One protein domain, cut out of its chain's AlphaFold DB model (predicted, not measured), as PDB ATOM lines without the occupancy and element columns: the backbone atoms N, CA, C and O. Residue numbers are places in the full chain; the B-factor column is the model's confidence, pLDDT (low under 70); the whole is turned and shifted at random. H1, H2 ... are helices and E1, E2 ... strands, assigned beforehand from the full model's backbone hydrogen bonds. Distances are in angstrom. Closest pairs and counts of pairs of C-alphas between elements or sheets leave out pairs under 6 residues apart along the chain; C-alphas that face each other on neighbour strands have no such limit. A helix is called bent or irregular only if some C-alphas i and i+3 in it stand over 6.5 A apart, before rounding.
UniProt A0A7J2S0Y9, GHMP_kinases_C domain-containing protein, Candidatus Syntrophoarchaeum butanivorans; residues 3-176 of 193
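AT A GLANCE: This is residues 3 to 176 of the 193 residues of the protein "GHMP_kinases_C domain-containing protein" of Candidatus Syntrophoarchaeum butanivorans (UniProt A0A7J2S0Y9). A twisted sheet of four strands has two helices, H5 and H6, side by side over one face, while H3 packs on the edge strand E3 from the opposite face and H2 folds along H3 in a helical hairpin. Short H4 and then H1 lie farther from H6, and the loop of residues 3 to 27, with no named element, makes the far end of the longest axis. The printed part has 174 residues, with six named helices and five named strands in the order E1 E2 H1 H2 H3 H4 H5 E3 E4 H6 E5; the sheet's order is E3 E4 E2 E5, all antiparallel. The class is mixed, and the whole is compact, with a radius of gyration of the C-alphas of 16.9 A and spans of 49 by 38 by 27 A.

HOW THE PARTS SIT: Residues 3 to 4 pair antiparallel with residues 28 to 30 of E1, residues 28 to 31, which pairs with no named strand. E2, residues 38 to 45, is an inner strand between E4, residues 141 to 146, and E5, residues 169 to 175, an edge strand; E3, residues 131 to 134, is the other edge strand, and E3 and E4 form a hairpin. Across E2 and E5, N 42 and O 172 are 2.8 A apart, within hydrogen-bond range, as are N 41 and O 143 across E2 and E4, at 2.9 A, and N 133 and O 142 across E3 and E4, at 3.0 A. The sheet is twisted, its C-alphas up to 4.2 A off the best plane. H1, residues 54 to 63, is close to but not clearly touching H4, residues 105 to 112; their closest C-alphas, of Phe 63 and Phe 106, are 7.2 A apart. H2, residues 68 to 88, and H3, residues 91 to 101, touch, closest at the C-alphas of Ile 82 and Phe 94, 4.9 A, at a shallow tilt of 15 degrees, opposite ways. With residues 70 to 74 alone H2 only just touches H4, with 3 pairs of C-alphas within 8 A, closest at Asp 70 and Gly 105, 5.2 A. H3 lies over E3 at a height over the sheet of 7.2 A, slantwise to the strands, with the C-alphas of Gly 95 and Gly 131 closest at 3.6 A. H4 only grazes the sheet with residues 107 to 111. H5, residues 116 to 128, lies over E3 and E4 at a height of 8.3 A, along the strands. H6, residues 147 to 165, is on the same face, over E2 at a height of 8.2 A. H5 and H6 touch at the C-alphas of Ser 128 and Leu 154, 6.4 A, at a shallow tilt of 33 degrees, only just short of steep. With H3 on the opposite face there are three layers, helices on both faces of the sheet. E4, H6 and E5 form a split strand-helix-strand unit, two strands running the same way with E2 between them, and its crossover is right-handed. Every O i to N i+4 pair is within hydrogen-bond range in H1, H3 and H6; the figures are 15 of 17 in H2, 3 of 4 in H4 and 8 of 9 in H5.

IN THESE COORDINATES: E1 begins at C-alpha 28, (1.199, -15.596, -22.762), and is 7.1 A long; E2 is 22.6 A and H1 14.3 A. H2 is 29.1 A long and only just irregular, with C-alphas 80 and 83 6.7 A apart. H3 is 15.6 A, H4 11.2 A, H5 18.9 A, E3 10.9 A and E4 17.3 A. H6, 27.4 A, begins at C-alpha 147, (5.513, -4.334, 3.045). E5, 20.2 A, ends at C-alpha 175, (-0.186, -9.535, -1.859).

THE WHOLE: The two C-alphas farthest apart are those of Arg 10 and Glu 164, 51.1 A. The printed part has no cut and no long link. No printed residue is under 70, and the mean pLDDT of the printed part is 95.2.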
ATOM      1  N   LEU A   3       1.809 -10.935 -18.918       97.50
ATOM      2  CA  LEU A   3       1.638 -10.182 -20.156       97.50
ATOM      3  C   LEU A   3       1.276 -11.161 -21.270       97.50
ATOM      4  O   LEU A   3       2.034 -12.091 -21.557       97.50
ATOM      5  N   ASP A   4       0.140 -10.928 -21.915       96.25
ATOM      6  CA  ASP A   4      -0.245 -11.633 -23.132       96.25
ATOM      7  C   ASP A   4       0.112 -10.847 -24.402       96.25
ATOM      8  O   ASP A   4       0.412  -9.652 -24.365       96.25
ATOM      9  N   GLY A   5       0.127 -11.548 -25.535       94.75
ATOM     10  CA  GLY A   5       0.439 -10.984 -26.850       94.75
ATOM     11  C   GLY A   5      -0.771 -10.475 -27.630       94.75
ATOM     12  O   GLY A   5      -0.639 -10.153 -28.812       94.75
ATOM     13  N   GLY A   6      -1.952 -10.442 -27.014       93.25
ATOM     14  CA  GLY A   6      -3.213 -10.145 -27.674       93.25
ATOM     15  C   GLY A   6      -3.592 -11.160 -28.756       93.25
ATOM     16  O   GLY A   6      -3.113 -12.294 -28.810       93.25
ATOM     17  N   HIS A   7      -4.489 -10.743 -29.650       93.69
ATOM     18  CA  HIS A   7      -5.003 -11.580 -30.733       93.69
ATOM     19  C   HIS A   7      -4.624 -11.031 -32.098       93.69
ATOM     20  O   HIS A   7      -4.710  -9.831 -32.358       93.69
ATOM     21  N   SER A   8      -4.324 -11.938 -33.028       91.69
ATOM     22  CA  SER A   8      -4.333 -11.594 -34.447       91.69
ATOM     23  C   SER A   8      -5.716 -11.089 -34.860       91.69
ATOM     24  O   SER A   8      -6.737 -11.651 -34.458       91.69
ATOM     25  N   ARG A   9      -5.761 -10.105 -35.762       89.75
ATOM     26  CA  ARG A   9      -7.008  -9.599 -36.363       89.75
ATOM     27  C   ARG A   9      -7.795 -10.676 -37.123       89.75
ATOM     28  O   ARG A   9      -8.983 -10.502 -37.344       89.75
ATOM     29  N   ARG A  10      -7.155 -11.797 -37.492       90.94
ATOM     30  CA  ARG A  10      -7.836 -12.975 -38.066       90.94
ATOM     31  C   ARG A  10      -8.655 -13.748 -37.028       90.94
ATOM     32  O   ARG A  10      -9.648 -14.361 -37.386       90.94
ATOM     33  N   VAL A  11      -8.218 -13.730 -35.767       90.31
ATOM     34  CA  VAL A  11      -8.870 -14.409 -34.634       90.31
ATOM     35  C   VAL A  11      -9.882 -13.485 -33.960       90.31
ATOM     36  O   VAL A  11     -10.969 -13.921 -33.600       90.31
ATOM     37  N   LYS A  12      -9.539 -12.200 -33.810       91.75
ATOM     38  CA  LYS A  12     -10.399 -11.179 -33.205       91.75
ATOM     39  C   LYS A  12     -10.487  -9.953 -34.130       91.75
ATOM     40  O   LYS A  12      -9.665  -9.037 -34.015       91.75
ATOM     41  N   PRO A  13     -11.436  -9.942 -35.087       88.25
ATOM     42  CA  PRO A  13     -11.552  -8.875 -36.081       88.25
ATOM     43  C   PRO A  13     -12.131  -7.579 -35.507       88.25
ATOM     44  O   PRO A  13     -11.880  -6.509 -36.054       88.25
ATOM     45  N   ASP A  14     -12.833  -7.640 -34.378       91.25
ATOM     46  CA  ASP A  14     -13.487  -6.483 -33.771       91.25
ATOM     47  C   ASP A  14     -12.880  -6.139 -32.411       91.25
ATOM     48  O   ASP A  14     -12.443  -7.004 -31.646       91.25
ATOM     49  N   PHE A  15     -12.862  -4.847 -32.091       90.25
ATOM     50  CA  PHE A  15     -12.488  -4.377 -30.763       90.25
ATOM     51  C   PHE A  15     -13.694  -4.529 -29.839       90.25
ATOM     52  O   PHE A  15     -14.545  -3.650 -29.766       90.25
ATOM     53  N   LEU A  16     -13.778  -5.682 -29.180       90.56
ATOM     54  CA  LEU A  16     -14.852  -6.033 -28.252       90.56
ATOM     55  C   LEU A  16     -14.280  -6.445 -26.889       90.56
ATOM     56  O   LEU A  16     -13.179  -7.020 -26.844       90.56
ATOM     57  N   PRO A  17     -15.026  -6.222 -25.791       89.56
ATOM     58  CA  PRO A  17     -14.661  -6.763 -24.489       89.56
ATOM     59  C   PRO A  17     -14.652  -8.296 -24.532       89.56
ATOM     60  O   PRO A  17     -15.345  -8.916 -25.343       89.56
ATOM     61  N   SER A  18     -13.872  -8.927 -23.653       85.44
ATOM     62  CA  SER A  18     -13.661 -10.384 -23.670       85.44
ATOM     63  C   SER A  18     -14.963 -11.178 -23.551       85.44
ATOM     64  O   SER A  18     -15.111 -12.199 -24.208       85.44
ATOM     65  N   ARG A  19     -15.948 -10.679 -22.791       86.62
ATOM     66  CA  ARG A  19     -17.259 -11.333 -22.635       86.62
ATOM     67  C   ARG A  19     -18.101 -11.340 -23.917       86.62
ATOM     68  O   ARG A  19     -18.983 -12.178 -24.054       86.62
ATOM     69  N   ALA A  20     -17.834 -10.416 -24.838       89.12
ATOM     70  CA  ALA A  20     -18.535 -10.283 -26.113       89.12
ATOM     71  C   ALA A  20     -17.716 -10.831 -27.295       89.12
ATOM     72  O   ALA A  20     -18.050 -10.583 -28.451       89.12
ATOM     73  N   SER A  21     -16.623 -11.549 -27.025       89.06
ATOM     74  CA  SER A  21     -15.753 -12.134 -28.040       89.06
ATOM     75  C   SER A  21     -15.625 -13.637 -27.817       89.06
ATOM     76  O   SER A  21     -15.418 -14.086 -26.696       89.06
ATOM     77  N   SER A  22     -15.706 -14.415 -28.893       90.00
ATOM     78  CA  SER A  22     -15.449 -15.861 -28.876       90.00
ATOM     79  C   SER A  22     -13.966 -16.214 -29.045       90.00
ATOM     80  O   SER A  22     -13.628 -17.389 -29.186       90.00
ATOM     81  N   ALA A  23     -13.072 -15.218 -29.067       91.81
ATOM     82  CA  ALA A  23     -11.642 -15.457 -29.195       91.81
ATOM     83  C   ALA A  23     -11.125 -16.266 -27.986       91.81
ATOM     84  O   ALA A  23     -11.477 -15.944 -26.848       91.81
ATOM     85  N   PRO A  24     -10.280 -17.293 -28.202       93.06
ATOM     86  CA  PRO A  24      -9.665 -18.037 -27.103       93.06
ATOM     87  C   PRO A  24      -8.724 -17.126 -26.300       93.06
ATOM     88  O   PRO A  24      -8.364 -16.060 -26.795       93.06
ATOM     89  N   PRO A  25      -8.262 -17.512 -25.101       92.62
ATOM     90  CA  PRO A  25      -7.219 -16.761 -24.406       92.62
ATOM     91  C   PRO A  25      -5.994 -16.497 -25.310       92.62
ATOM     92  O   PRO A  25      -5.591 -17.389 -26.063       92.62
ATOM     93  N   PRO A  26      -5.427 -15.277 -25.297       94.44
ATOM     94  CA  PRO A  26      -4.243 -14.946 -26.088       94.44
ATOM     95  C   PRO A  26      -2.996 -15.696 -25.580       94.44
ATOM     96  O   PRO A  26      -2.962 -16.121 -24.423       94.44
ATOM     97  N   PRO A  27      -1.952 -15.865 -26.416       95.12
ATOM     98  CA  PRO A  27      -0.699 -16.465 -25.974       95.12
ATOM     99  C   PRO A  27      -0.037 -15.603 -24.896       95.12
ATOM    100  O   PRO A  27       0.095 -14.387 -25.050       95.12
ATOM    101  N   VAL A  28       0.418 -16.245 -23.822       97.00
ATOM    102  CA  VAL A  28       1.199 -15.596 -22.762       97.00
ATOM    103  C   VAL A  28       2.625 -15.382 -23.263       97.00
ATOM    104  O   VAL A  28       3.284 -16.332 -23.681       97.00
ATOM    105  N   LEU A  29       3.097 -14.134 -23.233       97.50
ATOM    106  CA  LEU A  29       4.455 -13.762 -23.646       97.50
ATOM    107  C   LEU A  29       5.415 -13.660 -22.462       97.50
ATOM    108  O   LEU A  29       6.612 -13.883 -22.618       97.50
ATOM    109  N   PHE A  30       4.899 -13.306 -21.286       97.50
ATOM    110  CA  PHE A  30       5.680 -13.210 -20.061       97.50
ATOM    111  C   PHE A  30       4.816 -13.577 -18.859       97.50
ATOM    112  O   PHE A  30       3.687 -13.104 -18.715       97.50
ATOM    113  N   GLN A  31       5.378 -14.391 -17.975       97.00
ATOM    114  CA  GLN A  31       4.800 -14.723 -16.684       97.00
ATOM    115  C   GLN A  31       5.928 -14.783 -15.661       97.00
ATOM    116  O   GLN A  31       6.903 -15.504 -15.850       97.00
ATOM    117  N   HIS A  32       5.793 -14.018 -14.584       97.31
ATOM    118  CA  HIS A  32       6.784 -13.970 -13.512       97.31
ATOM    119  C   HIS A  32       6.090 -13.702 -12.177       97.31
ATOM    120  O   HIS A  32       5.160 -12.884 -12.157       97.31
ATOM    121  N   PRO A  33       6.492 -14.350 -11.070       97.44
ATOM    122  CA  PRO A  33       5.951 -14.020  -9.758       97.44
ATOM    123  C   PRO A  33       6.216 -12.547  -9.424       97.44
ATOM    124  O   PRO A  33       7.270 -12.006  -9.758       97.44
ATOM    125  N   LEU A  34       5.246 -11.878  -8.804       97.75
ATOM    126  CA  LEU A  34       5.513 -10.588  -8.168       97.75
ATOM    127  C   LEU A  34       6.136 -10.834  -6.787       97.75
ATOM    128  O   LEU A  34       5.777 -11.831  -6.155       97.75
ATOM    129  N   PRO A  35       7.037  -9.956  -6.317       97.56
ATOM    130  CA  PRO A  35       7.563 -10.029  -4.958       97.56
ATOM    131  C   PRO A  35       6.440 -10.083  -3.905       97.56
ATOM    132  O   PRO A  35       5.445  -9.368  -4.012       97.56
ATOM    133  N   GLU A  36       6.570 -10.973  -2.919       95.81
ATOM    134  CA  GLU A  36       5.534 -11.230  -1.898       95.81
ATOM    135  C   GLU A  36       5.349 -10.060  -0.922       95.81
ATOM    136  O   GLU A  36       4.289  -9.910  -0.315       95.81
ATOM    137  N   ASP A  37       6.380  -9.229  -0.799       97.25
ATOM    138  CA  ASP A  37       6.419  -7.985  -0.040       97.25
ATOM    139  C   ASP A  37       5.672  -6.839  -0.731       97.25
ATOM    140  O   ASP A  37       5.371  -5.840  -0.085       97.25
ATOM    141  N   TRP A  38       5.288  -6.975  -2.001       98.38
ATOM    142  CA  TRP A  38       4.471  -5.966  -2.671       98.38
ATOM    143  C   TRP A  38       2.992  -6.168  -2.349       98.38
ATOM    144  O   TRP A  38       2.359  -7.151  -2.755       98.38
ATOM    145  N   TYR A  39       2.419  -5.190  -1.657       98.56
ATOM    146  CA  TYR A  39       1.012  -5.180  -1.288       98.56
ATOM    147  C   TYR A  39       0.209  -4.277  -2.213       98.56
ATOM    148  O   TYR A  39       0.588  -3.148  -2.519       98.56
ATOM    149  N   PHE A  40      -0.961  -4.771  -2.596       98.50
ATOM    150  CA  PHE A  40      -2.005  -4.012  -3.257       98.50
ATOM    151  C   PHE A  40      -3.073  -3.671  -2.218       98.50
ATOM    152  O   PHE A  40      -3.648  -4.563  -1.586       98.50
ATOM    153  N   VAL A  41      -3.348  -2.379  -2.051       98.62
ATOM    154  CA  VAL A  41      -4.430  -1.876  -1.199       98.62
ATOM    155  C   VAL A  41      -5.549  -1.385  -2.102       98.62
ATOM    156  O   VAL A  41      -5.386  -0.409  -2.830       98.62
ATOM    157  N   LEU A  42      -6.670  -2.099  -2.094       98.56
ATOM    158  CA  LEU A  42      -7.828  -1.845  -2.937       98.56
ATOM    159  C   LEU A  42      -8.849  -1.019  -2.159       98.56
ATOM    160  O   LEU A  42      -9.239  -1.404  -1.056       98.56
ATOM    161  N   ALA A  43      -9.341   0.052  -2.775       98.06
ATOM    162  CA  ALA A  43     -10.489   0.811  -2.300       98.06
ATOM    163  C   ALA A  43     -11.675   0.595  -3.244       98.06
ATOM    164  O   ALA A  43     -11.583   0.832  -4.451       98.06
ATOM    165  N   ILE A  44     -12.795   0.131  -2.695       97.19
ATOM    166  CA  ILE A  44     -14.014  -0.193  -3.438       97.19
ATOM    167  C   ILE A  44     -15.152   0.644  -2.847       97.19
ATOM    168  O   ILE A  44     -15.820   0.181  -1.920       97.19
ATOM    169  N   PRO A  45     -15.344   1.889  -3.310       95.75
ATOM    170  CA  PRO A  45     -16.424   2.734  -2.821       95.75
ATOM    171  C   PRO A  45     -17.783   2.237  -3.340       95.75
ATOM    172  O   PRO A  45     -17.891   1.788  -4.485       95.75
ATOM    173  N   ASP A  46     -18.823   2.359  -2.517       94.12
ATOM    174  CA  ASP A  46     -20.211   2.030  -2.862       94.12
ATOM    175  C   ASP A  46     -20.830   3.160  -3.702       94.12
ATOM    176  O   ASP A  46     -21.663   3.943  -3.247       94.12
ATOM    177  N   VAL A  47     -20.369   3.266  -4.946       90.12
ATOM    178  CA  VAL A  47     -20.825   4.241  -5.947       90.12
ATOM    179  C   VAL A  47     -21.301   3.525  -7.206       90.12
ATOM    180  O   VAL A  47     -21.213   2.298  -7.299       90.12
ATOM    181  N   GLU A  48     -21.835   4.271  -8.179       87.25
ATOM    182  CA  GLU A  48     -22.329   3.657  -9.408       87.25
ATOM    183  C   GLU A  48     -21.208   2.849 -10.095       87.25
ATOM    184  O   GLU A  48     -20.096   3.358 -10.296       87.25
ATOM    185  N   PRO A  49     -21.457   1.566 -10.418       84.06
ATOM    186  CA  PRO A  49     -20.409   0.702 -10.923       84.06
ATOM    187  C   PRO A  49     -19.906   1.100 -12.317       84.06
ATOM    188  O   PRO A  49     -20.476   1.918 -13.046       84.06
ATOM    189  N   GLY A  50     -18.806   0.457 -12.707       84.44
ATOM    190  CA  GLY A  50     -18.275   0.451 -14.061       84.44
ATOM    191  C   GLY A  50     -19.312   0.231 -15.164       84.44
ATOM    192  O   GLY A  50     -20.349  -0.410 -14.964       84.44
ATOM    193  N   ALA A  51     -18.997   0.711 -16.371       85.12
ATOM    194  CA  ALA A  51     -19.718   0.269 -17.558       85.12
ATOM    195  C   ALA A  51     -19.544  -1.250 -17.705       85.12
ATOM    196  O   ALA A  51     -18.447  -1.769 -17.520       85.12
ATOM    197  N   HIS A  52     -20.637  -1.946 -18.007       86.31
ATOM    198  CA  HIS A  52     -20.676  -3.399 -18.145       86.31
ATOM    199  C   HIS A  52     -21.703  -3.793 -19.213       86.31
ATOM    200  O   HIS A  52     -22.660  -3.055 -19.470       86.31
ATOM    201  N   GLY A  53     -21.517  -4.962 -19.831       89.38
ATOM    202  CA  GLY A  53     -22.455  -5.496 -20.825       89.38
ATOM    203  C   GLY A  53     -22.553  -4.607 -22.068       89.38
ATOM    204  O   GLY A  53     -21.532  -4.200 -22.616       89.38
ATOM    205  N   GLU A  54     -23.769  -4.272 -22.502       91.00
ATOM    206  CA  GLU A  54     -23.992  -3.446 -23.703       91.00
ATOM    207  C   GLU A  54     -23.313  -2.070 -23.619       91.00
ATOM    208  O   GLU A  54     -22.672  -1.640 -24.575       91.00
ATOM    209  N   LYS A  55     -23.342  -1.415 -22.446       89.69
ATOM    210  CA  LYS A  55     -22.650  -0.126 -22.253       89.69
ATOM    211  C   LYS A  55     -21.144  -0.250 -22.495       89.69
ATOM    212  O   LYS A  55     -20.532   0.655 -23.052       89.69
ATOM    213  N   GLU A  56     -20.540  -1.359 -22.067       91.56
ATOM    214  CA  GLU A  56     -19.119  -1.634 -22.287       91.56
ATOM    215  C   GLU A  56     -18.834  -1.858 -23.779       91.56
ATOM    216  O   GLU A  56     -17.914  -1.250 -24.325       91.56
ATOM    217  N   ILE A  57     -19.666  -2.649 -24.463       92.31
ATOM    218  CA  ILE A  57     -19.563  -2.891 -25.911       92.31
ATOM    219  C   ILE A  57     -19.622  -1.573 -26.695       92.31
ATOM    220  O   ILE A  57     -18.798  -1.352 -27.587       92.31
ATOM    221  N   ASP A  58     -20.552  -0.683 -26.356       93.75
ATOM    222  CA  ASP A  58     -20.707   0.610 -27.025       93.75
ATOM    223  C   ASP A  58     -19.494   1.522 -26.817       93.75
ATOM    224  O   ASP A  58     -19.045   2.184 -27.755       93.75
ATOM    225  N   ILE A  59     -18.908   1.525 -25.617       93.31
ATOM    226  CA  ILE A  59     -17.669   2.266 -25.340       93.31
ATOM    227  C   ILE A  59     -16.517   1.690 -26.171       93.31
ATOM    228  O   ILE A  59     -15.794   2.451 -26.814       93.31
ATOM    229  N   PHE A  60     -16.363   0.366 -26.228       94.19
ATOM    230  CA  PHE A  60     -15.348  -0.273 -27.070       94.19
ATOM    231  C   PHE A  60     -15.499   0.122 -28.544       94.19
ATOM    232  O   PHE A  60     -14.526   0.555 -29.158       94.19
ATOM    233  N   LYS A  61     -16.717   0.062 -29.096       92.88
ATOM    234  CA  LYS A  61     -17.000   0.476 -30.482       92.88
ATOM    235  C   LYS A  61     -16.743   1.964 -30.723       92.88
ATOM    236  O   LYS A  61     -16.332   2.339 -31.816       92.88
ATOM    237  N   LYS A  62     -16.994   2.812 -29.724       94.75
ATOM    238  CA  LYS A  62     -16.835   4.268 -29.830       94.75
ATOM    239  C   LYS A  62     -15.380   4.724 -29.738       94.75
ATOM    240  O   LYS A  62     -15.011   5.688 -30.402       94.75
ATOM    241  N   PHE A  63     -14.580   4.083 -28.890       95.19
ATOM    242  CA  PHE A  63     -13.238   4.559 -28.537       95.19
ATOM    243  C   PHE A  63     -12.096   3.692 -29.084       95.19
ATOM    244  O   PHE A  63     -10.932   4.056 -28.909       95.19
ATOM    245  N   CYS A  64     -12.399   2.582 -29.765       94.50
ATOM    246  CA  CYS A  64     -11.406   1.783 -30.478       94.50
ATOM    247  C   CYS A  64     -11.499   1.957 -32.010       94.50
ATOM    248  O   CYS A  64     -12.596   2.106 -32.545       94.50
ATOM    249  N   PRO A  65     -10.371   1.855 -32.740       94.56
ATOM    250  CA  PRO A  65      -9.018   1.666 -32.220       94.56
ATOM    251  C   PRO A  65      -8.505   2.915 -31.496       94.56
ATOM    252  O   PRO A  65      -8.771   4.045 -31.899       94.56
ATOM    253  N   VAL A  66      -7.738   2.698 -30.431       96.50
ATOM    254  CA  VAL A  66      -7.037   3.786 -29.741       96.50
ATOM    255  C   VAL A  66      -5.890   4.319 -30.615       96.50
ATOM    256  O   VAL A  66      -5.415   3.603 -31.502       96.50
ATOM    257  N   PRO A  67      -5.402   5.552 -30.387       96.62
ATOM    258  CA  PRO A  67      -4.305   6.110 -31.174       96.62
ATOM    259  C   PRO A  67      -3.047   5.226 -31.144       96.62
ATOM    260  O   PRO A  67      -2.594   4.831 -30.071       96.62
ATOM    261  N   ALA A  68      -2.427   4.980 -32.304       96.94
ATOM    262  CA  ALA A  68      -1.230   4.131 -32.414       96.94
ATOM    263  C   ALA A  68      -0.081   4.589 -31.494       96.94
ATOM    264  O   ALA A  68       0.530   3.774 -30.810       96.94
ATOM    265  N   ARG A  69       0.119   5.907 -31.371       97.81
ATOM    266  CA  ARG A  69       1.106   6.510 -30.457       97.81
ATOM    267  C   ARG A  69       0.919   6.097 -28.991       97.81
ATOM    268  O   ARG A  69       1.884   6.062 -28.233       97.81
ATOM    269  N   ASP A  70      -0.319   5.840 -28.566       97.88
ATOM    270  CA  ASP A  70      -0.601   5.414 -27.196       97.88
ATOM    271  C   ASP A  70      -0.221   3.940 -27.040       97.88
ATOM    272  O   ASP A  70       0.405   3.582 -26.048       97.88
ATOM    273  N   VAL A  71      -0.501   3.110 -28.052       96.94
ATOM    274  CA  VAL A  71      -0.076   1.700 -28.099       96.94
ATOM    275  C   VAL A  71       1.451   1.584 -28.066       96.94
ATOM    276  O   VAL A  71       1.985   0.801 -27.284       96.94
ATOM    277  N   GLU A  72       2.166   2.395 -28.848       98.12
ATOM    278  CA  GLU A  72       3.636   2.459 -28.851       98.12
ATOM    279  C   GLU A  72       4.186   2.835 -27.468       98.12
ATOM    280  O   GLU A  72       5.095   2.184 -26.947       98.12
ATOM    281  N   LYS A  73       3.605   3.861 -26.830       98.44
ATOM    282  CA  LYS A  73       4.001   4.299 -25.484       98.44
ATOM    283  C   LYS A  73       3.726   3.239 -24.427       98.44
ATOM    284  O   LYS A  73       4.604   2.995 -23.604       98.44
ATOM    285  N   ILE A  74       2.546   2.619 -24.446       98.25
ATOM    286  CA  ILE A  74       2.181   1.545 -23.517       98.25
ATOM    287  C   ILE A  74       3.137   0.363 -23.697       98.25
ATOM    288  O   ILE A  74       3.700  -0.108 -22.715       98.25
ATOM    289  N   SER A  75       3.402  -0.051 -24.939       98.06
ATOM    290  CA  SER A  75       4.344  -1.138 -25.244       98.06
ATOM    291  C   SER A  75       5.736  -0.837 -24.689       98.06
ATOM    292  O   SER A  75       6.342  -1.687 -24.043       98.06
ATOM    293  N   ARG A  76       6.219   0.400 -24.860       98.50
ATOM    294  CA  ARG A  76       7.494   0.854 -24.292       98.50
ATOM    295  C   ARG A  76       7.495   0.832 -22.761       98.50
ATOM    296  O   ARG A  76       8.473   0.381 -22.181       98.50
ATOM    297  N   ILE A  77       6.435   1.316 -22.107       98.69
ATOM    298  CA  ILE A  77       6.323   1.313 -20.635       98.69
ATOM    299  C   ILE A  77       6.315  -0.122 -20.103       98.69
ATOM    300  O   ILE A  77       7.009  -0.421 -19.139       98.69
ATOM    301  N   ILE A  78       5.574  -1.024 -20.744       98.56
ATOM    302  CA  ILE A  78       5.532  -2.427 -20.338       98.56
ATOM    303  C   ILE A  78       6.921  -3.052 -20.500       98.56
ATOM    304  O   ILE A  78       7.508  -3.498 -19.518       98.56
ATOM    305  N   LEU A  79       7.468  -3.038 -21.719       98.38
ATOM    306  CA  LEU A  79       8.679  -3.786 -22.061       98.38
ATOM    307  C   LEU A  79       9.953  -3.214 -21.436       98.38
ATOM    308  O   LEU A  79      10.845  -3.981 -21.098       98.38
ATOM    309  N   LEU A  80      10.057  -1.888 -21.308       98.38
ATOM    310  CA  LEU A  80      11.291  -1.213 -20.884       98.38
ATOM    311  C   LEU A  80      11.218  -0.614 -19.474       98.38
ATOM    312  O   LEU A  80      12.177   0.027 -19.054       98.38
ATOM    313  N   LYS A  81      10.097  -0.764 -18.759       98.62
ATOM    314  CA  LYS A  81       9.964  -0.283 -17.377       98.62
ATOM    315  C   LYS A  81       9.317  -1.320 -16.468       98.62
ATOM    316  O   LYS A  81       9.976  -1.791 -15.556       98.62
ATOM    317  N   ILE A  82       8.080  -1.738 -16.743       98.69
ATOM    318  CA  ILE A  82       7.347  -2.659 -15.855       98.69
ATOM    319  C   ILE A  82       8.011  -4.039 -15.797       98.69
ATOM    320  O   ILE A  82       8.248  -4.544 -14.705       98.69
ATOM    321  N   LEU A  83       8.306  -4.664 -16.945       98.62
ATOM    322  CA  LEU A  83       8.890  -6.010 -16.945       98.62
ATOM    323  C   LEU A  83      10.286  -6.050 -16.294       98.62
ATOM    324  O   LEU A  83      10.478  -6.909 -15.434       98.62
ATOM    325  N   PRO A  84      11.233  -5.141 -16.620       98.62
ATOM    326  CA  PRO A  84      12.517  -5.079 -15.921       98.62
ATOM    327  C   PRO A  84      12.357  -4.834 -14.419       98.62
ATOM    328  O   PRO A  84      12.936  -5.569 -13.631       98.62
ATOM    329  N   ALA A  85      11.488  -3.899 -14.020       98.69
ATOM    330  CA  ALA A  85      11.251  -3.574 -12.614       98.69
ATOM    331  C   ALA A  85      10.762  -4.779 -11.794       98.69
ATOM    332  O   ALA A  85      11.160  -4.960 -10.649       98.69
ATOM    333  N   ILE A  86       9.943  -5.654 -12.384       98.38
ATOM    334  CA  ILE A  86       9.521  -6.900 -11.730       98.38
ATOM    335  C   ILE A  86      10.709  -7.846 -11.514       98.38
ATOM    336  O   ILE A  86      10.827  -8.440 -10.444       98.38
ATOM    337  N   ILE A  87      11.572  -7.999 -12.522       98.25
ATOM    338  CA  ILE A  87      12.740  -8.893 -12.466       98.25
ATOM    339  C   ILE A  87      13.768  -8.372 -11.454       98.25
ATOM    340  O   ILE A  87      14.318  -9.141 -10.671       98.25
ATOM    341  N   GLU A  88      13.999  -7.062 -11.455       98.38
ATOM    342  CA  GLU A  88      14.965  -6.370 -10.598       98.38
ATOM    343  C   GLU A  88      14.414  -6.072  -9.194       98.38
ATOM    344  O   GLU A  88      15.164  -5.645  -8.320       98.38
ATOM    345  N   ARG A  89      13.123  -6.352  -8.957       98.19
ATOM    346  CA  ARG A  89      12.386  -6.048  -7.718       98.19
ATOM    347  C   ARG A  89      12.383  -4.553  -7.364       98.19
ATOM    348  O   ARG A  89      12.380  -4.191  -6.192       98.19
ATOM    349  N   ASP A  90      12.315  -3.692  -8.374       98.62
ATOM    350  CA  ASP A  90      12.193  -2.240  -8.235       98.62
ATOM    351  C   ASP A  90      10.708  -1.829  -8.175       98.62
ATOM    352  O   ASP A  90      10.017  -1.726  -9.194       98.62
ATOM    353  N   ILE A  91      10.187  -1.622  -6.962       98.62
ATOM    354  CA  ILE A  91       8.773  -1.271  -6.762       98.62
ATOM    355  C   ILE A  91       8.434   0.136  -7.266       98.62
ATOM    356  O   ILE A  91       7.316   0.368  -7.728       98.62
ATOM    357  N   GLU A  92       9.390   1.064  -7.218       98.62
ATOM    358  CA  GLU A  92       9.195   2.450  -7.638       98.62
ATOM    359  C   GLU A  92       9.023   2.502  -9.158       98.62
ATOM    360  O   GLU A  92       8.003   2.980  -9.663       98.62
ATOM    361  N   ALA A  93       9.943   1.886  -9.909       98.69
ATOM    362  CA  ALA A  93       9.821   1.804 -11.359       98.69
ATOM    363  C   ALA A  93       8.577   1.014 -11.798       98.69
ATOM    364  O   ALA A  93       7.931   1.390 -12.786       98.69
ATOM    365  N   PHE A  94       8.212  -0.047 -11.069       98.75
ATOM    366  CA  PHE A  94       6.977  -0.790 -11.310       98.75
ATOM    367  C   PHE A  94       5.744   0.103 -11.122       98.75
ATOM    368  O   PHE A  94       4.919   0.221 -12.033       98.75
ATOM    369  N   GLY A  95       5.635   0.768  -9.971       98.56
ATOM    370  CA  GLY A  95       4.501   1.609  -9.604       98.56
ATOM    371  C   GLY A  95       4.320   2.816 -10.528       98.56
ATOM    372  O   GLY A  95       3.209   3.066 -11.018       98.56
ATOM    373  N   GLU A  96       5.407   3.499 -10.884       98.50
ATOM    374  CA  GLU A  96       5.393   4.561 -11.892       98.50
ATOM    375  C   GLU A  96       4.880   4.052 -13.247       98.50
ATOM    376  O   GLU A  96       4.085   4.719 -13.915       98.50
ATOM    377  N   GLY A  97       5.309   2.854 -13.662       98.50
ATOM    378  CA  GLY A  97       4.872   2.228 -14.909       98.50
ATOM    379  C   GLY A  97       3.373   1.918 -14.918       98.50
ATOM    380  O   GLY A  97       2.676   2.263 -15.876       98.50
ATOM    381  N   ILE A  98       2.864   1.321 -13.837       98.12
ATOM    382  CA  ILE A  98       1.434   1.019 -13.659       98.12
ATOM    383  C   ILE A  98       0.590   2.297 -13.709       98.12
ATOM    384  O   ILE A  98      -0.431   2.341 -14.407       98.12
ATOM    385  N   THR A  99       1.047   3.347 -13.025       98.25
ATOM    386  CA  THR A  99       0.369   4.648 -12.959       98.25
ATOM    387  C   THR A  99       0.366   5.349 -14.314       98.25
ATOM    388  O   THR A  99      -0.658   5.878 -14.751       98.25
ATOM    389  N   ALA A 100       1.489   5.316 -15.037       98.00
ATOM    390  CA  ALA A 100       1.619   5.957 -16.343       98.00
ATOM    391  C   ALA A 100       0.623   5.401 -17.376       98.00
ATOM    392  O   ALA A 100       0.069   6.163 -18.173       98.00
ATOM    393  N   ILE A 101       0.346   4.091 -17.345       97.75
ATOM    394  CA  ILE A 101      -0.613   3.449 -18.259       97.75
ATOM    395  C   ILE A 101      -2.047   3.952 -18.028       97.75
ATOM    396  O   ILE A 101      -2.826   3.995 -18.981       97.75
ATOM    397  N   GLN A 102      -2.395   4.413 -16.819       96.44
ATOM    398  CA  GLN A 102      -3.753   4.890 -16.508       96.44
ATOM    399  C   GLN A 102      -4.191   6.093 -17.356       96.44
ATOM    400  O   GLN A 102      -5.386   6.321 -17.526       96.44
ATOM    401  N   ASN A 103      -3.232   6.833 -17.920       95.19
ATOM    402  CA  ASN A 103      -3.458   8.041 -18.713       95.19
ATOM    403  C   ASN A 103      -3.302   7.822 -20.228       95.19
ATOM    404  O   ASN A 103      -3.251   8.792 -20.989       95.19
ATOM    405  N   LEU A 104      -3.211   6.570 -20.689       97.06
ATOM    406  CA  LEU A 104      -2.974   6.233 -22.095       97.06
ATOM    407  C   LEU A 104      -4.047   5.297 -22.660       97.06
ATOM    408  O   LEU A 104      -4.611   4.459 -21.956       97.06
ATOM    409  N   GLY A 105      -4.293   5.417 -23.967       96.31
ATOM    410  CA  GLY A 105      -5.117   4.488 -24.727       96.31
ATOM    411  C   GLY A 105      -6.512   4.304 -24.134       96.31
ATOM    412  O   GLY A 105      -7.183   5.264 -23.760       96.31
ATOM    413  N   PHE A 106      -6.955   3.050 -24.051       95.44
ATOM    414  CA  PHE A 106      -8.308   2.733 -23.597       95.44
ATOM    415  C   PHE A 106      -8.464   2.923 -22.085       95.44
ATOM    416  O   PHE A 106      -9.511   3.370 -21.632       95.44
ATOM    417  N   LYS A 107      -7.400   2.685 -21.307       95.31
ATOM    418  CA  LYS A 107      -7.400   2.884 -19.851       95.31
ATOM    419  C   LYS A 107      -7.687   4.341 -19.483       95.31
ATOM    420  O   LYS A 107      -8.449   4.592 -18.554       95.31
ATOM    421  N   ARG A 108      -7.173   5.299 -20.267       94.94
ATOM    422  CA  ARG A 108      -7.538   6.717 -20.125       94.94
ATOM    423  C   ARG A 108      -9.042   6.934 -20.265       94.94
ATOM    424  O   ARG A 108      -9.622   7.640 -19.454       94.94
ATOM    425  N   VAL A 109      -9.668   6.326 -21.273       93.62
ATOM    426  CA  VAL A 109     -11.121   6.423 -21.488       93.62
ATOM    427  C   VAL A 109     -11.877   5.838 -20.297       93.62
ATOM    428  O   VAL A 109     -12.822   6.460 -19.819       93.62
ATOM    429  N   GLU A 110     -11.446   4.682 -19.782       92.12
ATOM    430  CA  GLU A 110     -12.044   4.079 -18.585       92.12
ATOM    431  C   GLU A 110     -12.003   5.042 -17.390       92.12
ATOM    432  O   GLU A 110     -13.027   5.210 -16.729       92.12
ATOM    433  N   CYS A 111     -10.857   5.689 -17.144       90.25
ATOM    434  CA  CYS A 111     -10.646   6.657 -16.061       90.25
ATOM    435  C   CYS A 111     -11.417   7.975 -16.267       90.25
ATOM    436  O   CYS A 111     -12.022   8.487 -15.325       90.25
ATOM    437  N   ASP A 112     -11.427   8.521 -17.487       89.38
ATOM    438  CA  ASP A 112     -12.077   9.799 -17.816       89.38
ATOM    439  C   ASP A 112     -13.606   9.727 -17.653       89.38
ATOM    440  O   ASP A 112     -14.239  10.734 -17.330       89.38
ATOM    441  N   LEU A 113     -14.193   8.538 -17.824       85.81
ATOM    442  CA  LEU A 113     -15.625   8.271 -17.649       85.81
ATOM    443  C   LEU A 113     -16.068   8.141 -16.181       85.81
ATOM    444  O   LEU A 113     -17.242   7.861 -15.939       85.81
ATOM    445  N   ARG A 114     -15.163   8.290 -15.207       84.62
ATOM    446  CA  ARG A 114     -15.486   8.108 -13.785       84.62
ATOM    447  C   ARG A 114     -15.782   9.405 -13.052       84.62
ATOM    448  O   ARG A 114     -15.266  10.482 -13.364       84.62
ATOM    449  N   ASP A 115     -16.569   9.234 -11.999       79.75
ATOM    450  CA  ASP A 115     -17.006  10.290 -11.103       79.75
ATOM    451  C   ASP A 115     -15.861  10.921 -10.309       79.75
ATOM    452  O   ASP A 115     -14.776  10.358 -10.131       79.75
ATOM    453  N   LYS A 116     -16.145  12.109  -9.766       88.88
ATOM    454  CA  LYS A 116     -15.212  12.908  -8.962       88.88
ATOM    455  C   LYS A 116     -14.567  12.106  -7.826       88.88
ATOM    456  O   LYS A 116     -13.401  12.324  -7.525       88.88
ATOM    457  N   ILE A 117     -15.299  11.170  -7.225       91.62
ATOM    458  CA  ILE A 117     -14.795  10.352  -6.120       91.62
ATOM    459  C   ILE A 117     -13.578   9.501  -6.500       91.62
ATOM    460  O   ILE A 117     -12.632   9.413  -5.726       91.62
ATOM    461  N   ILE A 118     -13.567   8.926  -7.704       91.81
ATOM    462  CA  ILE A 118     -12.447   8.111  -8.188       91.81
ATOM    463  C   ILE A 118     -11.216   8.991  -8.407       91.81
ATOM    464  O   ILE A 118     -10.104   8.596  -8.068       91.81
ATOM    465  N   LYS A 119     -11.419  10.216  -8.908       91.94
ATOM    466  CA  LYS A 119     -10.345  11.204  -9.068       91.94
ATOM    467  C   LYS A 119      -9.780  11.637  -7.718       91.94
ATOM    468  O   LYS A 119      -8.568  11.652  -7.559       91.94
ATOM    469  N   ASP A 120     -10.640  11.919  -6.742       94.81
ATOM    470  CA  ASP A 120     -10.209  12.274  -5.388       94.81
ATOM    471  C   ASP A 120      -9.427  11.114  -4.727       94.81
ATOM    472  O   ASP A 120      -8.411  11.354  -4.081       94.81
ATOM    473  N   LEU A 121      -9.836   9.855  -4.943       96.00
ATOM    474  CA  LEU A 121      -9.084   8.678  -4.488       96.00
ATOM    475  C   LEU A 121      -7.719   8.540  -5.170       96.00
ATOM    476  O   LEU A 121      -6.745   8.183  -4.516       96.00
ATOM    477  N   PHE A 122      -7.622   8.829  -6.470       95.50
ATOM    478  CA  PHE A 122      -6.334   8.850  -7.170       95.50
ATOM    479  C   PHE A 122      -5.375   9.888  -6.582       95.50
ATOM    480  O   PHE A 122      -4.177   9.632  -6.564       95.50
ATOM    481  N   GLU A 123      -5.869  11.025  -6.086       95.69
ATOM    482  CA  GLU A 123      -5.013  12.015  -5.422       95.69
ATOM    483  C   GLU A 123      -4.461  11.498  -4.087       95.69
ATOM    484  O   GLU A 123      -3.280  11.692  -3.817       95.69
ATOM    485  N   VAL A 124      -5.268  10.789  -3.288       96.94
ATOM    486  CA  VAL A 124      -4.787  10.110  -2.067       96.94
ATOM    487  C   VAL A 124      -3.710   9.085  -2.432       96.94
ATOM    488  O   VAL A 124      -2.586   9.136  -1.944       96.94
ATOM    489  N   LEU A 125      -4.024   8.196  -3.376       97.88
ATOM    490  CA  LEU A 125      -3.127   7.120  -3.786       97.88
ATOM    491  C   LEU A 125      -1.814   7.635  -4.390       97.88
ATOM    492  O   LEU A 125      -0.771   7.024  -4.175       97.88
ATOM    493  N   ARG A 126      -1.836   8.758  -5.117       96.88
ATOM    494  CA  ARG A 126      -0.628   9.369  -5.691       96.88
ATOM    495  C   ARG A 126       0.388   9.776  -4.626       96.88
ATOM    496  O   ARG A 126       1.581   9.718  -4.898       96.88
ATOM    497  N   ASN A 127      -0.070  10.195  -3.450       96.19
ATOM    498  CA  ASN A 127       0.812  10.681  -2.386       96.19
ATOM    499  C   ASN A 127       1.300   9.567  -1.452       96.19
ATOM    500  O   ASN A 127       2.306   9.751  -0.771       96.19
ATOM    501  N   SER A 128       0.607   8.427  -1.442       97.00
ATOM    502  CA  SER A 128       0.766   7.400  -0.406       97.00
ATOM    503  C   SER A 128       1.060   6.002  -0.962       97.00
ATOM    504  O   SER A 128       0.983   5.011  -0.238       97.00
ATOM    505  N   SER A 129       1.377   5.889  -2.254       98.25
ATOM    506  CA  SER A 129       1.753   4.624  -2.893       98.25
ATOM    507  C   SER A 129       2.837   4.820  -3.951       98.25
ATOM    508  O   SER A 129       2.943   5.893  -4.541       98.25
ATOM    509  N   TYR A 130       3.618   3.773  -4.234       98.56
ATOM    510  CA  TYR A 130       4.604   3.786  -5.326       98.56
ATOM    511  C   TYR A 130       3.934   3.811  -6.703       98.56
ATOM    512  O   TYR A 130       4.520   4.233  -7.697       98.56
ATOM    513  N   GLY A 131       2.689   3.346  -6.778       98.25
ATOM    514  CA  GLY A 131       1.884   3.425  -7.982       98.25
ATOM    515  C   GLY A 131       0.433   3.079  -7.735       98.25
ATOM    516  O   GLY A 131       0.106   2.343  -6.809       98.25
ATOM    517  N   HIS A 132      -0.442   3.580  -8.597       98.31
ATOM    518  CA  HIS A 132      -1.877   3.433  -8.434       98.31
ATOM    519  C   HIS A 132      -2.600   3.218  -9.760       98.31
ATOM    520  O   HIS A 132      -2.103   3.526 -10.847       98.31
ATOM    521  N   GLY A 133      -3.821   2.702  -9.678       97.19
ATOM    522  CA  GLY A 133      -4.655   2.514 -10.851       97.19
ATOM    523  C   GLY A 133      -6.087   2.138 -10.534       97.19
ATOM    524  O   GLY A 133      -6.504   2.071  -9.379       97.19
ATOM    525  N   MET A 134      -6.851   1.903 -11.596       96.25
ATOM    526  CA  MET A 134      -8.231   1.443 -11.510       96.25
ATOM    527  C   MET A 134      -8.379   0.082 -12.181       96.25
ATOM    528  O   MET A 134      -7.864  -0.151 -13.278       96.25
ATOM    529  N   SER A 135      -9.122  -0.813 -11.542       93.81
ATOM    530  CA  SER A 135      -9.460  -2.110 -12.125       93.81
ATOM    531  C   SER A 135     -10.617  -1.954 -13.114       93.81
ATOM    532  O   SER A 135     -11.699  -1.521 -12.720       93.81
ATOM    533  N   SER A 136     -10.397  -2.296 -14.393       89.31
ATOM    534  CA  SER A 136     -11.403  -2.180 -15.470       89.31
ATOM    535  C   SER A 136     -12.087  -0.795 -15.460       89.31
ATOM    536  O   SER A 136     -11.423   0.224 -15.258       89.31
ATOM    537  N   PHE A 137     -13.406  -0.743 -15.598       91.25
ATOM    538  CA  PHE A 137     -14.227   0.455 -15.480       91.25
ATOM    539  C   PHE A 137     -14.504   0.891 -14.028       91.25
ATOM    540  O   PHE A 137     -15.348   1.750 -13.810       91.25
ATOM    541  N   GLY A 138     -13.833   0.338 -13.019       91.25
ATOM    542  CA  GLY A 138     -14.070   0.685 -11.620       91.25
ATOM    543  C   GLY A 138     -15.376   0.105 -11.045       91.25
ATOM    544  O   GLY A 138     -16.035  -0.721 -11.684       91.25
ATOM    545  N   PRO A 139     -15.753   0.492  -9.813       93.88
ATOM    546  CA  PRO A 139     -15.217   1.621  -9.047       93.88
ATOM    547  C   PRO A 139     -13.946   1.291  -8.247       93.88
ATOM    548  O   PRO A 139     -13.399   2.158  -7.579       93.88
ATOM    549  N   THR A 140     -13.465   0.047  -8.310       96.50
ATOM    550  CA  THR A 140     -12.266  -0.387  -7.588       96.50
ATOM    551  C   THR A 140     -11.012   0.336  -8.071       96.50
ATOM    552  O   THR A 140     -10.582   0.164  -9.216       96.50
ATOM    553  N   VAL A 141     -10.384   1.071  -7.159       97.31
ATOM    554  CA  VAL A 141      -9.038   1.630  -7.317       97.31
ATOM    555  C   VAL A 141      -8.059   0.881  -6.427       97.31
ATOM    556  O   VAL A 141      -8.467   0.212  -5.478       97.31
ATOM    557  N   PHE A 142      -6.771   0.975  -6.725       98.50
ATOM    558  CA  PHE A 142      -5.735   0.354  -5.912       98.50
ATOM    559  C   PHE A 142      -4.464   1.196  -5.869       98.50
ATOM    560  O   PHE A 142      -4.163   1.909  -6.828       98.50
ATOM    561  N   GLY A 143      -3.717   1.062  -4.774       98.62
ATOM    562  CA  GLY A 143      -2.335   1.521  -4.628       98.62
ATOM    563  C   GLY A 143      -1.395   0.352  -4.355       98.62
ATOM    564  O   GLY A 143      -1.818  -0.664  -3.800       98.62
ATOM    565  N   VAL A 144      -0.136   0.495  -4.759       98.62
ATOM    566  CA  VAL A 144       0.938  -0.485  -4.564       98.62
ATOM    567  C   VAL A 144       1.941   0.061  -3.556       98.62
ATOM    568  O   VAL A 144       2.457   1.166  -3.725       98.62
ATOM    569  N   VAL A 145       2.212  -0.710  -2.509       98.75
ATOM    570  CA  VAL A 145       3.111  -0.337  -1.409       98.75
ATOM    571  C   VAL A 145       4.046  -1.485  -1.051       98.75
ATOM    572  O   VAL A 145       3.760  -2.645  -1.353       98.75
ATOM    573  N   ASP A 146       5.163  -1.147  -0.411       98.19
ATOM    574  CA  ASP A 146       6.181  -2.108   0.006       98.19
ATOM    575  C   ASP A 146       5.994  -2.486   1.482       98.19
ATOM    576  O   ASP A 146       6.093  -1.649   2.382       98.19
ATOM    577  N   GLY A 147       5.690  -3.756   1.723       98.12
ATOM    578  CA  GLY A 147       5.513  -4.334   3.045       98.12
ATOM    579  C   GLY A 147       4.129  -4.129   3.672       98.12
ATOM    580  O   GLY A 147       3.345  -3.234   3.347       98.12
ATOM    581  N   GLU A 148       3.826  -4.989   4.648       98.00
ATOM    582  CA  GLU A 148       2.520  -5.013   5.313       98.00
ATOM    583  C   GLU A 148       2.252  -3.743   6.144       98.00
ATOM    584  O   GLU A 148       1.098  -3.337   6.305       98.00
ATOM    585  N   GLY A 149       3.306  -3.118   6.681       98.38
ATOM    586  CA  GLY A 149       3.219  -1.879   7.462       98.38
ATOM    587  C   GLY A 149       2.667  -0.723   6.631       98.38
ATOM    588  O   GLY A 149       1.612  -0.185   6.967       98.38
ATOM    589  N   ALA A 150       3.304  -0.433   5.492       98.44
ATOM    590  CA  ALA A 150       2.837   0.584   4.551       98.44
ATOM    591  C   ALA A 150       1.429   0.263   4.017       98.44
ATOM    592  O   ALA A 150       0.604   1.155   3.837       98.44
ATOM    593  N   ALA A 151       1.105  -1.023   3.833       98.56
ATOM    594  CA  ALA A 151      -0.242  -1.441   3.452       98.56
ATOM    595  C   ALA A 151      -1.301  -1.070   4.497       98.56
ATOM    596  O   ALA A 151      -2.380  -0.607   4.127       98.56
ATOM    597  N   LYS A 152      -1.013  -1.259   5.792       98.56
ATOM    598  CA  LYS A 152      -1.912  -0.865   6.893       98.56
ATOM    599  C   LYS A 152      -2.068   0.653   6.981       98.56
ATOM    600  O   LYS A 152      -3.180   1.132   7.184       98.56
ATOM    601  N   GLU A 153      -0.981   1.399   6.802       98.56
ATOM    602  CA  GLU A 153      -1.004   2.866   6.790       98.56
ATOM    603  C   GLU A 153      -1.882   3.404   5.655       98.56
ATOM    604  O   GLU A 153      -2.791   4.197   5.906       98.56
ATOM    605  N   LEU A 154      -1.698   2.893   4.434       98.62
ATOM    606  CA  LEU A 154      -2.514   3.284   3.287       98.62
ATOM    607  C   LEU A 154      -3.994   2.902   3.468       98.62
ATOM    608  O   LEU A 154      -4.885   3.680   3.135       98.62
ATOM    609  N   GLU A 155      -4.287   1.722   4.024       98.50
ATOM    610  CA  GLU A 155      -5.663   1.327   4.360       98.50
ATOM    611  C   GLU A 155      -6.304   2.294   5.368       98.50
ATOM    612  O   GLU A 155      -7.454   2.696   5.185       98.50
ATOM    613  N   HIS A 156      -5.573   2.716   6.402       98.38
ATOM    614  CA  HIS A 156      -6.061   3.693   7.378       98.38
ATOM    615  C   HIS A 156      -6.338   5.066   6.750       98.38
ATOM    616  O   HIS A 156      -7.344   5.704   7.078       98.38
ATOM    617  N   GLU A 157      -5.479   5.525   5.841       98.31
ATOM    618  CA  GLU A 157      -5.684   6.780   5.117       98.31
ATOM    619  C   GLU A 157      -6.933   6.717   4.227       98.31
ATOM    620  O   GLU A 157      -7.794   7.597   4.293       98.31
ATOM    621  N   LEU A 158      -7.107   5.627   3.472       98.31
ATOM    622  CA  LEU A 158      -8.294   5.401   2.645       98.31
ATOM    623  C   LEU A 158      -9.577   5.288   3.487       98.31
ATOM    624  O   LEU A 158     -10.620   5.819   3.101       98.31
ATOM    625  N   ALA A 159      -9.511   4.645   4.656       98.12
ATOM    626  CA  ALA A 159     -10.631   4.568   5.593       98.12
ATOM    627  C   ALA A 159     -11.018   5.954   6.131       98.12
ATOM    628  O   ALA A 159     -12.205   6.275   6.247       98.12
ATOM    629  N   SER A 160     -10.019   6.789   6.425       97.88
ATOM    630  CA  SER A 160     -10.221   8.169   6.874       97.88
ATOM    631  C   SER A 160     -10.865   9.003   5.768       97.88
ATOM    632  O   SER A 160     -11.869   9.667   6.014       97.88
ATOM    633  N   PHE A 161     -10.392   8.857   4.529       97.38
ATOM    634  CA  PHE A 161     -10.992   9.483   3.355       97.38
ATOM    635  C   PHE A 161     -12.467   9.076   3.155       97.38
ATOM    636  O   PHE A 161     -13.321   9.944   2.960       97.38
ATOM    637  N   PHE A 162     -12.809   7.783   3.255       97.25
ATOM    638  CA  PHE A 162     -14.206   7.316   3.185       97.25
ATOM    639  C   PHE A 162     -15.072   7.956   4.275       97.25
ATOM    640  O   PHE A 162     -16.154   8.471   3.985       97.25
ATOM    641  N   LYS A 163     -14.573   8.003   5.515       97.19
ATOM    642  CA  LYS A 163     -15.275   8.618   6.647       97.19
ATOM    643  C   LYS A 163     -15.494  10.120   6.451       97.19
ATOM    644  O   LYS A 163     -16.605  10.598   6.660       97.19
ATOM    645  N   GLU A 164     -14.465  10.856   6.041       96.50
ATOM    646  CA  GLU A 164     -14.522  12.308   5.821       96.50
ATOM    647  C   GLU A 164     -15.476  12.693   4.693       96.50
ATOM    648  O   GLU A 164     -16.162  13.713   4.770       96.50
ATOM    649  N   ARG A 165     -15.546  11.870   3.643       94.62
ATOM    650  CA  ARG A 165     -16.458  12.087   2.515       94.62
ATOM    651  C   ARG A 165     -17.857  11.512   2.739       94.62
ATOM    652  O   ARG A 165     -18.725  11.755   1.905       94.62
ATOM    653  N   GLY A 166     -18.087  10.794   3.841       94.75
ATOM    654  CA  GLY A 166     -19.371  10.161   4.148       94.75
ATOM    655  C   GLY A 166     -19.740   9.044   3.168       94.75
ATOM    656  O   GLY A 166     -20.908   8.900   2.819       94.75
ATOM    657  N   ILE A 167     -18.746   8.293   2.686       93.50
ATOM    658  CA  ILE A 167     -18.900   7.260   1.657       93.50
ATOM    659  C   ILE A 167     -18.691   5.886   2.283       93.50
ATOM    660  O   ILE A 167     -17.708   5.651   2.984       93.50
ATOM    661  N   SER A 168     -19.614   4.970   2.006       95.19
ATOM    662  CA  SER A 168     -19.466   3.553   2.344       95.19
ATOM    663  C   SER A 168     -18.605   2.835   1.307       95.19
ATOM    664  O   SER A 168     -18.505   3.261   0.155       95.19
ATOM    665  N   GLY A 169     -17.978   1.732   1.699       95.81
ATOM    666  CA  GLY A 169     -17.228   0.895   0.775       95.81
ATOM    667  C   GLY A 169     -16.408  -0.167   1.486       95.81
ATOM    668  O   GLY A 169     -16.487  -0.341   2.704       95.81
ATOM    669  N   LYS A 170     -15.599  -0.884   0.709       97.81
ATOM    670  CA  LYS A 170     -14.713  -1.947   1.190       97.81
ATOM    671  C   LYS A 170     -13.261  -1.588   0.929       97.81
ATOM    672  O   LYS A 170     -12.931  -1.082  -0.143       97.81
ATOM    673  N   LEU A 171     -12.407  -1.911   1.893       98.31
ATOM    674  CA  LEU A 171     -10.959  -1.876   1.750       98.31
ATOM    675  C   LEU A 171     -10.433  -3.306   1.822       98.31
ATOM    676  O   LEU A 171     -10.938  -4.118   2.599       98.31
ATOM    677  N   ILE A 172      -9.475  -3.632   0.960       98.12
ATOM    678  CA  ILE A 172      -8.844  -4.952   0.922       98.12
ATOM    679  C   ILE A 172      -7.346  -4.742   0.777       98.12
ATOM    680  O   ILE A 172      -6.906  -4.046  -0.134       98.12
ATOM    681  N   ARG A 173      -6.557  -5.394   1.628       97.31
ATOM    682  CA  ARG A 173      -5.108  -5.511   1.455       97.31
ATOM    683  C   ARG A 173      -4.780  -6.927   1.024       97.31
ATOM    684  O   ARG A 173      -5.255  -7.877   1.640       97.31
ATOM    685  N   SER A 174      -3.967  -7.073  -0.012       96.69
ATOM    686  CA  SER A 174      -3.496  -8.383  -0.455       96.69
ATOM    687  C   SER A 174      -2.149  -8.267  -1.142       96.69
ATOM    688  O   SER A 174      -1.904  -7.316  -1.878       96.69
ATOM    689  N   CYS A 175      -1.303  -9.271  -0.963       94.88
ATOM    690  CA  CYS A 175      -0.186  -9.535  -1.859       94.88
ATOM    691  C   CYS A 175      -0.674 -10.274  -3.119       94.88
ATOM    692  O   CYS A 175      -1.826 -10.727  -3.201       94.88
ATOM    693  N   ALA A 176       0.184 -10.340  -4.137       93.12
ATOM    694  CA  ALA A 176      -0.130 -11.021  -5.386       93.12
ATOM    695  C   ALA A 176      -0.247 -12.541  -5.181       93.12
ATOM    696  O   ALA A 176       0.629 -13.165  -4.591       93.12
TER     697      ALA A 176